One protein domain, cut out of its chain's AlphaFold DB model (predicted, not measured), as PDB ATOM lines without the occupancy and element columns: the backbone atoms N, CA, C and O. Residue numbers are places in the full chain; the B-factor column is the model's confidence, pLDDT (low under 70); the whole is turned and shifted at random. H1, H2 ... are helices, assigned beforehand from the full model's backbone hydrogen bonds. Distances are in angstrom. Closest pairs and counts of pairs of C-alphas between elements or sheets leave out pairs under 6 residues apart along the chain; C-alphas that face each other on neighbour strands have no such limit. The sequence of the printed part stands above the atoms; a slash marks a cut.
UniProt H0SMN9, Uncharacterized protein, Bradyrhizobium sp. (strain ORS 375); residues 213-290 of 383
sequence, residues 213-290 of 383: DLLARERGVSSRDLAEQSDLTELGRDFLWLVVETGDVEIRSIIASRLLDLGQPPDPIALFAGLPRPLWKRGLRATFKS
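AT A GLANCE: This is residues 213 to 290 of the 383 residues of an uncharacterized protein of Bradyrhizobium sp. (strain ORS 375) (UniProt H0SMN9). Look for an elongated body of helices with H4 in the middle and H2, H3, H5 and H6 packed round it, while H1 joins H2 at one far end. The 78 printed residues hold six named helices, H1 to H6 in chain order, and no named strand: all helix. The whole is compact, with a radius of gyration of the C-alphas of 12.0 A and spans of 38 by 24 by 17 A.

HOW THE PARTS SIT: Start at H1, residues 213 to 218, which touches H2, residues 223 to 229, only at the corner; their closest C-alphas, Ala 216 and Ser 223, are 5.1 A apart. H2 touches H4, residues 249 to 261, at a shallow tilt of 10 degrees, the same way, closest at C-alphas 227 and 255, 6.1 A. H3, residues 236 to 245, forms a hairpin with H4, closest at C-alphas 243 and 252, 6.1 A. H5, residues 269 to 272, touches H4, closest at C-alphas 271 and 252, 6.0 A. H6, residues 277 to 287, touches H4 at a steep tilt of 42 degrees, closest at C-alphas 279 and 257, 6.9 A. Every O i to N i+4 pair is within hydrogen-bond range in H1, H2, H4 and H6, and 5 of 6 in H3; H5 is too short for one.

IN THESE COORDINATES: Find C-alpha 213 at (196.313, 178.511, 123.938), where H1 begins. H4 runs 18.0 A; H6, 15.3 A, ends at (187.192, 151.274, 126.915).

THE WHOLE: The printed part has no cut and no long link, and no printed residue is under 70 in pLDDT.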
ATOM      1  N   ASP A 213     196.446 177.229 124.647       83.81
ATOM      2  CA  ASP A 213     196.313 178.511 123.938       83.81
ATOM      3  C   ASP A 213     197.650 179.230 123.752       83.81
ATOM      4  O   ASP A 213     197.895 179.835 122.707       83.81
ATOM      5  N   LEU A 214     198.537 179.162 124.751       84.56
ATOM      6  CA  LEU A 214     199.893 179.685 124.610       84.56
ATOM      7  C   LEU A 214     200.648 178.901 123.537       84.56
ATOM      8  O   LEU A 214     201.255 179.512 122.667       84.56
ATOM      9  N   LEU A 215     200.563 177.568 123.552       86.75
ATOM     10  CA  LEU A 215     201.198 176.732 122.538       86.75
ATOM     11  C   LEU A 215     200.672 177.055 121.133       86.75
ATOM     12  O   LEU A 215     201.469 177.168 120.206       86.75
ATOM     13  N   ALA A 216     199.363 177.254 120.973       90.12
ATOM     14  CA  ALA A 216     198.772 177.651 119.697       90.12
ATOM     15  C   ALA A 216     199.306 179.012 119.229       90.12
ATOM     16  O   ALA A 216     199.769 179.144 118.094       90.12
ATOM     17  N   ARG A 217     199.348 179.996 120.138       90.31
ATOM     18  CA  ARG A 217     199.890 181.333 119.873       90.31
ATOM     19  C   ARG A 217     201.364 181.302 119.467       90.31
ATOM     20  O   ARG A 217     201.715 181.927 118.474       90.31
ATOM     21  N   GLU A 218     202.205 180.566 120.192       87.44
ATOM     22  CA  GLU A 218     203.639 180.413 119.886       87.44
ATOM     23  C   GLU A 218     203.875 179.728 118.532       87.44
ATOM     24  O   GLU A 218     204.883 179.958 117.868       87.44
ATOM     25  N   ARG A 219     202.926 178.899 118.085       91.56
ATOM     26  CA  ARG A 219     202.943 178.269 116.759       91.56
ATOM     27  C   ARG A 219     202.319 179.133 115.663       91.56
ATOM     28  O   ARG A 219     202.361 178.733 114.504       91.56
ATOM     29  N   GLY A 220     201.765 180.297 116.003       95.19
ATOM     30  CA  GLY A 220     201.113 181.193 115.052       95.19
ATOM     31  C   GLY A 220     199.814 180.632 114.463       95.19
ATOM     32  O   GLY A 220     199.455 180.998 113.347       95.19
ATOM     33  N   VAL A 221     199.121 179.745 115.185       97.25
ATOM     34  CA  VAL A 221     197.863 179.108 114.755       97.25
ATOM     35  C   VAL A 221     196.752 179.337 115.783       97.25
ATOM     36  O   VAL A 221     197.019 179.709 116.926       97.25
ATOM     37  N   SER A 222     195.491 179.115 115.401       96.94
ATOM     38  CA  SER A 222     194.403 179.095 116.387       96.94
ATOM     39  C   SER A 222     194.466 177.829 117.253       96.94
ATOM     40  O   SER A 222     195.020 176.810 116.838       96.94
ATOM     41  N   SER A 223     193.874 177.850 118.452       96.00
ATOM     42  CA  SER A 223     193.771 176.646 119.298       96.00
ATOM     43  C   SER A 223     193.041 175.519 118.563       96.00
ATOM     44  O   SER A 223     193.440 174.357 118.630       96.00
ATOM     45  N   ARG A 224     192.017 175.862 117.779       97.50
ATOM     46  CA  ARG A 224     191.308 174.903 116.937       97.50
ATOM     47  C   ARG A 224     192.230 174.266 115.894       97.50
ATOM     48  O   ARG A 224     192.290 173.042 115.823       97.50
ATOM     49  N   ASP A 225     192.983 175.072 115.150       97.69
ATOM     50  CA  ASP A 225     193.935 174.580 114.144       97.69
ATOM     51  C   ASP A 225     195.012 173.700 114.781       97.69
ATOM     52  O   ASP A 225     195.325 172.628 114.265       97.69
ATOM     53  N   LEU A 226     195.536 174.103 115.946       97.12
ATOM     54  CA  LEU A 226     196.466 173.278 116.709       97.12
ATOM     55  C   LEU A 226     195.828 171.923 117.038       97.12
ATOM     56  O   LEU A 226     196.461 170.887 116.838       97.12
ATOM     57  N   ALA A 227     194.578 171.902 117.500       97.12
ATOM     58  CA  ALA A 227     193.874 170.667 117.827       97.12
ATOM     59  C   ALA A 227     193.640 169.769 116.602       97.12
ATOM     60  O   ALA A 227     193.729 168.545 116.707       97.12
ATOM     61  N   GLU A 228     193.360 170.355 115.440       97.50
ATOM     62  CA  GLU A 228     193.119 169.631 114.188       97.50
ATOM     63  C   GLU A 228     194.415 169.087 113.563       97.50
ATOM     64  O   GLU A 228     194.413 167.986 113.013       97.50
ATOM     65  N   GLN A 229     195.530 169.812 113.690       95.94
ATOM     66  CA  GLN A 229     196.772 169.540 112.949       95.94
ATOM     67  C   GLN A 229     197.862 168.849 113.782       95.94
ATOM     68  O   GLN A 229     198.793 168.279 113.220       95.94
ATOM     69  N   SER A 230     197.754 168.863 115.114       94.62
ATOM     70  CA  SER A 230     198.733 168.244 116.018       94.62
ATOM     71  C   SER A 230     198.935 166.752 115.747       94.62
ATOM     72  O   SER A 230     197.955 166.022 115.593       94.62
ATOM     73  N   ASP A 231     200.180 166.274 115.761       94.50
ATOM     74  CA  ASP A 231     200.484 164.843 115.674       94.50
ATOM     75  C   ASP A 231     200.273 164.163 117.033       94.50
ATOM     76  O   ASP A 231     201.101 164.246 117.941       94.50
ATOM     77  N   LEU A 232     199.138 163.480 117.183       93.12
ATOM     78  CA  LEU A 232     198.767 162.841 118.448       93.12
ATOM     79  C   LEU A 232     199.591 161.587 118.764       93.12
ATOM     80  O   LEU A 232     199.518 161.102 119.891       93.12
ATOM     81  N   THR A 233     200.352 161.055 117.804       89.62
ATOM     82  CA  THR A 233     201.229 159.898 118.034       89.62
ATOM     83  C   THR A 233     202.573 160.305 118.633       89.62
ATOM     84  O   THR A 233     203.097 159.582 119.478       89.62
ATOM     85  N   GLU A 234     203.067 161.494 118.287       89.31
ATOM     86  CA  GLU A 234     204.356 162.024 118.757       89.31
ATOM     87  C   GLU A 234     204.235 162.876 120.035       89.31
ATOM     88  O   GLU A 234     205.116 162.855 120.892       89.31
ATOM     89  N   LEU A 235     203.137 163.623 120.208       85.25
ATOM     90  CA  LEU A 235     203.003 164.605 121.301       85.25
ATOM     91  C   LEU A 235     202.781 163.992 122.698       85.25
ATOM     92  O   LEU A 235     202.914 164.685 123.710       85.25
ATOM     93  N   GLY A 236     202.471 162.697 122.765       86.62
ATOM     94  CA  GLY A 236     202.389 161.944 124.013       86.62
ATOM     95  C   GLY A 236     201.322 162.436 125.003       86.62
ATOM     96  O   GLY A 236     200.390 163.172 124.678       86.62
ATOM     97  N   ARG A 237     201.441 161.977 126.256       84.06
ATOM     98  CA  ARG A 237     200.410 162.157 127.293       84.06
ATOM     99  C   ARG A 237     200.333 163.579 127.851       84.06
ATOM    100  O   ARG A 237     199.247 164.019 128.220       84.06
ATOM    101  N   ASP A 238     201.452 164.293 127.911       81.56
ATOM    102  CA  ASP A 238     201.502 165.642 128.489       81.56
ATOM    103  C   ASP A 238     200.699 166.642 127.652       81.56
ATOM    104  O   ASP A 238     199.951 167.450 128.200       81.56
ATOM    105  N   PHE A 239     200.747 166.519 126.324       89.56
ATOM    106  CA  PHE A 239     199.906 167.307 125.426       89.56
ATOM    107  C   PHE A 239     198.409 167.055 125.657       89.56
ATOM    108  O   PHE A 239     197.617 167.996 125.688       89.56
ATOM    109  N   LEU A 240     198.007 165.801 125.881       91.12
ATOM    110  CA  LEU A 240     196.608 165.478 126.172       91.12
ATOM    111  C   LEU A 240     196.138 166.087 127.498       91.12
ATOM    112  O   LEU A 240     194.987 166.505 127.600       91.12
ATOM    113  N   TRP A 241     197.016 166.189 128.498       86.19
ATOM    114  CA  TRP A 241     196.699 166.903 129.736       86.19
ATOM    115  C   TRP A 241     196.513 168.408 129.516       86.19
ATOM    116  O   TRP A 241     195.545 168.958 130.040       86.19
ATOM    117  N   LEU A 242     197.324 169.045 128.660       86.56
ATOM    118  CA  LEU A 242     197.101 170.446 128.266       86.56
ATOM    119  C   LEU A 242     195.716 170.647 127.643       86.56
ATOM    120  O   LEU A 242     195.046 171.636 127.930       86.56
ATOM    121  N   VAL A 243     195.270 169.693 126.821       91.50
ATOM    122  CA  VAL A 243     193.939 169.709 126.200       91.50
ATOM    123  C   VAL A 243     192.823 169.535 127.235       91.50
ATOM    124  O   VAL A 243     191.799 170.204 127.148       91.50
ATOM    125  N   VAL A 244     192.992 168.651 128.224       88.62
ATOM    126  CA  VAL A 244     192.017 168.491 129.320       88.62
ATOM    127  C   VAL A 244     191.851 169.795 130.104       88.62
ATOM    128  O   VAL A 244     190.739 170.142 130.499       88.62
ATOM    129  N   GLU A 245     192.950 170.511 130.319       83.62
ATOM    130  CA  GLU A 245     193.017 171.707 131.159       83.62
ATOM    131  C   GLU A 245     192.411 172.959 130.533       83.62
ATOM    132  O   GLU A 245     192.088 173.891 131.267       83.62
ATOM    133  N   THR A 246     192.192 172.978 129.217       85.75
ATOM    134  CA  THR A 246     191.512 174.109 128.568       85.75
ATOM    135  C   THR A 246     190.091 174.297 129.097       85.75
ATOM    136  O   THR A 246     189.567 175.406 129.079       85.75
ATOM    137  N   GLY A 247     189.436 173.209 129.525       84.38
ATOM    138  CA  GLY A 247     187.997 173.186 129.804       84.38
ATOM    139  C   GLY A 247     187.123 173.353 128.552       84.38
ATOM    140  O   GLY A 247     185.908 173.163 128.627       84.38
ATOM    141  N   ASP A 248     187.726 173.630 127.396       93.31
ATOM    142  CA  ASP A 248     187.047 173.865 126.131       93.31
ATOM    143  C   ASP A 248     186.538 172.535 125.562       93.31
ATOM    144  O   ASP A 248     187.294 171.624 125.211       93.31
ATOM    145  N   VAL A 249     185.213 172.394 125.510       95.56
ATOM    146  CA  VAL A 249     184.546 171.181 125.024       95.56
ATOM    147  C   VAL A 249     184.790 170.965 123.529       95.56
ATOM    148  O   VAL A 249     184.857 169.815 123.097       95.56
ATOM    149  N   GLU A 250     184.943 172.025 122.738       96.94
ATOM    150  CA  GLU A 250     185.184 171.940 121.298       96.94
ATOM    151  C   GLU A 250     186.576 171.368 121.018       96.94
ATOM    152  O   GLU A 250     186.699 170.344 120.340       96.94
ATOM    153  N   ILE A 251     187.612 171.948 121.630       97.25
ATOM    154  CA  ILE A 251     189.000 171.474 121.503       97.25
ATOM    155  C   ILE A 251     189.129 170.024 121.977       97.25
ATOM    156  O   ILE A 251     189.698 169.178 121.277       97.25
ATOM    157  N   ARG A 252     188.538 169.691 123.133       96.94
ATOM    158  CA  ARG A 252     188.534 168.311 123.637       96.94
ATOM    159  C   ARG A 252     187.784 167.359 122.709       96.94
ATOM    160  O   ARG A 252     188.233 166.231 122.531       96.94
ATOM    161  N   SER A 253     186.692 167.798 122.079       98.06
ATOM    162  CA  SER A 253     185.944 166.982 121.110       98.06
ATOM    163  C   SER A 253     186.772 166.657 119.865       98.06
ATOM    164  O   SER A 253     186.759 165.509 119.418       98.06
ATOM    165  N   ILE A 254     187.517 167.634 119.333       98.12
ATOM    166  CA  ILE A 254     188.409 167.441 118.177       98.12
ATOM    167  C   ILE A 254     189.467 166.385 118.510       98.12
ATOM    168  O   ILE A 254     189.576 165.371 117.819       98.12
ATOM    169  N   ILE A 255     190.193 166.573 119.615       97.75
ATOM    170  CA  ILE A 255     191.267 165.662 120.030       97.75
ATOM    171  C   ILE A 255     190.724 164.271 120.364       97.75
ATOM    172  O   ILE A 255     191.271 163.271 119.902       97.75
ATOM    173  N   ALA A 256     189.617 164.187 121.105       97.44
ATOM    174  CA  ALA A 256     188.990 162.914 121.441       97.44
ATOM    175  C   ALA A 256     188.536 162.147 120.195       97.44
ATOM    176  O   ALA A 256     188.774 160.944 120.118       97.44
ATOM    177  N   SER A 257     187.917 162.808 119.206       98.06
ATOM    178  CA  SER A 257     187.537 162.126 117.961       98.06
ATOM    179  C   SER A 257     188.763 161.572 117.247       98.06
ATOM    180  O   SER A 257     188.778 160.388 116.922       98.06
ATOM    181  N   ARG A 258     189.810 162.390 117.084       97.44
ATOM    182  CA  ARG A 258     191.045 161.987 116.399       97.44
ATOM    183  C   ARG A 258     191.739 160.814 117.100       97.44
ATOM    184  O   ARG A 258     192.156 159.877 116.426       97.44
ATOM    185  N   LEU A 259     191.803 160.799 118.435       96.31
ATOM    186  CA  LEU A 259     192.335 159.653 119.190       96.31
ATOM    187  C   LEU A 259     191.545 158.367 118.921       96.31
ATOM    188  O   LEU A 259     192.136 157.311 118.699       96.31
ATOM    189  N   LEU A 260     190.212 158.451 118.906       96.44
ATOM    190  CA  LEU A 260     189.365 157.292 118.614       96.44
ATOM    191  C   LEU A 260     189.511 156.819 117.167       96.44
ATOM    192  O   LEU A 260     189.457 155.614 116.928       96.44
ATOM    193  N   ASP A 261     189.700 157.739 116.220       96.69
ATOM    194  CA  ASP A 261     189.942 157.428 114.808       96.69
ATOM    195  C   ASP A 261     191.296 156.717 114.621       96.69
ATOM    196  O   ASP A 261     191.403 155.789 113.823       96.69
ATOM    197  N   LEU A 262     192.296 157.059 115.444       95.19
ATOM    198  CA  LEU A 262     193.578 156.345 115.553       95.19
ATOM    199  C   LEU A 262     193.479 155.014 116.323       95.19
ATOM    200  O   LEU A 262     194.480 154.317 116.491       95.19
ATOM    201  N   GLY A 263     192.296 154.654 116.828       93.75
ATOM    202  CA  GLY A 263     192.081 153.445 117.621       93.75
ATOM    203  C   GLY A 263     192.693 153.486 119.025       93.75
ATOM    204  O   GLY A 263     192.753 152.442 119.678       93.75
ATOM    205  N   GLN A 264     193.124 154.661 119.495       91.38
ATOM    206  CA  GLN A 264     193.702 154.839 120.824       91.38
ATOM    207  C   GLN A 264     192.618 154.715 121.908       91.38
ATOM    208  O   GLN A 264     191.470 155.135 121.699       91.38
ATOM    209  N   PRO A 265     192.939 154.128 123.075       88.25
ATOM    210  CA  PRO A 265     192.013 154.097 124.196       88.25
ATOM    211  C   PRO A 265     191.788 155.516 124.746       88.25
ATOM    212  O   PRO A 265     192.623 156.400 124.559       88.25
ATOM    213  N   PRO A 266     190.677 155.749 125.459       86.69
ATOM    214  CA  PRO A 266     190.413 157.035 126.091       86.69
ATOM    215  C   PRO A 266     191.305 157.228 127.330       86.69
ATOM    216  O   PRO A 266     190.886 156.961 128.456       86.69
ATOM    217  N   ASP A 267     192.537 157.691 127.123       88.56
ATOM    218  CA  ASP A 267     193.481 158.093 128.171       88.56
ATOM    219  C   ASP A 267     194.078 159.474 127.832       88.56
ATOM    220  O   ASP A 267     194.689 159.615 126.773       88.56
ATOM    221  N   PRO A 268     193.912 160.499 128.691       90.75
ATOM    222  CA  PRO A 268     193.180 160.477 129.959       90.75
ATOM    223  C   PRO A 268     191.655 160.449 129.771       90.75
ATOM    224  O   PRO A 268     191.100 161.167 128.943       90.75
ATOM    225  N   ILE A 269     190.948 159.689 130.618       92.00
ATOM    226  CA  ILE A 269     189.469 159.619 130.635       92.00
ATOM    227  C   ILE A 269     188.839 161.015 130.786       92.00
ATOM    228  O   ILE A 269     187.795 161.293 130.197       92.00
ATOM    229  N   ALA A 270     189.495 161.917 131.526       90.81
ATOM    230  CA  ALA A 270     189.050 163.296 131.734       90.81
ATOM    231  C   ALA A 270     188.853 164.089 130.425       90.81
ATOM    232  O   ALA A 270     188.051 165.024 130.387       90.81
ATOM    233  N   LEU A 271     189.510 163.682 129.332       93.62
ATOM    234  CA  LEU A 271     189.287 164.246 127.998       93.62
ATOM    235  C   LEU A 271     187.823 164.103 127.554       93.62
ATOM    236  O   LEU A 271     187.301 164.969 126.860       93.62
ATOM    237  N   PHE A 272     187.143 163.049 128.010       95.81
ATOM    238  CA  PHE A 272     185.772 162.719 127.635       95.81
ATOM    239  C   PHE A 272     184.694 163.337 128.537       95.81
ATOM    240  O   PHE A 272     183.503 163.223 128.236       95.81
ATOM    241  N   ALA A 273     185.078 164.013 129.623       91.44
ATOM    242  CA  ALA A 273     184.128 164.608 130.561       91.44
ATOM    243  C   ALA A 273     183.326 165.747 129.902       91.44
ATOM    244  O   ALA A 273     183.898 166.756 129.498       91.44
ATOM    245  N   GLY A 274     182.000 165.611 129.813       93.00
ATOM    246  CA  GLY A 274     181.121 166.633 129.227       93.00
ATOM    247  C   GLY A 274     181.128 166.706 127.693       93.00
ATOM    248  O   GLY A 274     180.565 167.645 127.139       93.00
ATOM    249  N   LEU A 275     181.745 165.742 126.997       96.38
ATOM    250  CA  LEU A 275     181.691 165.685 125.532       96.38
ATOM    251  C   LEU A 275     180.279 165.346 125.016       96.38
ATOM    252  O   LEU A 275     179.499 164.697 125.723       96.38
ATOM    253  N   PRO A 276     179.953 165.694 123.753       97.50
ATOM    254  CA  PRO A 276     178.696 165.301 123.127       97.50
ATOM    255  C   PRO A 276     178.436 163.793 123.223       97.50
ATOM    256  O   PRO A 276     179.320 162.967 122.970       97.50
ATOM    257  N   ARG A 277     177.187 163.420 123.526       96.06
ATOM    258  CA  ARG A 277     176.800 162.029 123.818       96.06
ATOM    259  C   ARG A 277     177.239 161.002 122.760       96.06
ATOM    260  O   ARG A 277     177.663 159.918 123.162       96.06
ATOM    261  N   PRO A 278     177.168 161.270 121.438       97.81
ATOM    262  CA  PRO A 278     177.662 160.326 120.436       97.81
ATOM    263  C   PRO A 278     179.165 160.043 120.563       97.81
ATOM    264  O   PRO A 278     179.576 158.884 120.496       97.81
ATOM    265  N   LEU A 279     179.978 161.075 120.804       97.56
ATOM    266  CA  LEU A 279     181.427 160.945 120.957       97.56
ATOM    267  C   LEU A 279     181.795 160.276 122.286       97.56
ATOM    268  O   LEU A 279     182.627 159.371 122.306       97.56
ATOM    269  N   TRP A 280     181.102 160.627 123.371       96.75
ATOM    270  CA  TRP A 280     181.233 159.930 124.651       96.75
ATOM    271  C   TRP A 280     180.911 158.432 124.516       96.75
ATOM    272  O   TRP A 280     181.659 157.580 124.981       96.75
ATOM    273  N   LYS A 281     179.848 158.060 123.787       96.06
ATOM    274  CA  LYS A 281     179.520 156.642 123.547       96.06
ATOM    275  C   LYS A 281     180.611 155.924 122.750       96.06
ATOM    276  O   LYS A 281     180.888 154.761 123.038       96.06
ATOM    277  N   ARG A 282     181.239 156.588 121.770       96.62
ATOM    278  CA  ARG A 282     182.402 156.036 121.050       96.62
ATOM    279  C   ARG A 282     183.576 155.793 122.002       96.62
ATOM    280  O   ARG A 282     184.164 154.716 121.955       96.62
ATOM    281  N   GLY A 283     183.870 156.741 122.892       96.31
ATOM    282  CA  GLY A 283     184.918 156.589 123.903       96.31
ATOM    283  C   GLY A 283     184.628 155.454 124.884       96.31
ATOM    284  O   GLY A 283     185.479 154.587 125.075       96.31
ATOM    285  N   LEU A 284     183.396 155.358 125.398       95.81
ATOM    286  CA  LEU A 284     182.956 154.228 126.222       95.81
ATOM    287  C   LEU A 284     183.184 152.897 125.492       95.81
ATOM    288  O   LEU A 284     183.751 151.969 126.060       95.81
ATOM    289  N   ARG A 285     182.810 152.795 124.214       95.19
ATOM    290  CA  ARG A 285     183.050 151.577 123.421       95.19
ATOM    291  C   ARG A 285     184.534 151.249 123.278       95.19
ATOM    292  O   ARG A 285     184.886 150.074 123.314       95.19
ATOM    293  N   ALA A 286     185.401 152.251 123.156       94.88
ATOM    294  CA  ALA A 286     186.845 152.037 123.123       94.88
ATOM    295  C   ALA A 286     187.381 151.478 124.456       94.88
ATOM    296  O   ALA A 286     188.260 150.616 124.427       94.88
ATOM    297  N   THR A 287     186.801 151.855 125.610       93.62
ATOM    298  CA  THR A 287     187.192 151.274 126.915       93.62
ATOM    299  C   THR A 287     186.971 149.762 126.996       93.62
ATOM    300  O   THR A 287     187.713 149.079 127.697       93.62
ATOM    301  N   PHE A 288     186.010 149.203 126.250       93.19
ATOM    302  CA  PHE A 288     185.710 147.766 126.287       93.19
ATOM    303  C   PHE A 288     186.823 146.886 125.713       93.19
ATOM    304  O   PHE A 288     186.816 145.677 125.939       93.19
ATOM    305  N   LYS A 289     187.781 147.477 124.990       89.94
ATOM    306  CA  LYS A 289     188.985 146.782 124.517       89.94
ATOM    307  C   LYS A 289     190.052 146.639 125.609       89.94
ATOM    308  O   LYS A 289     191.010 145.900 125.418       89.94
ATOM    309  N   SER A 290     189.913 147.353 126.727       86.38
ATOM    310  CA  SER A 290     190.866 147.290 127.831       86.38
ATOM    311  C   SER A 290     190.753 145.972 128.596       86.38
ATOM    312  O   SER A 290     189.656 145.515 128.919       86.38
TER     313      SER A 290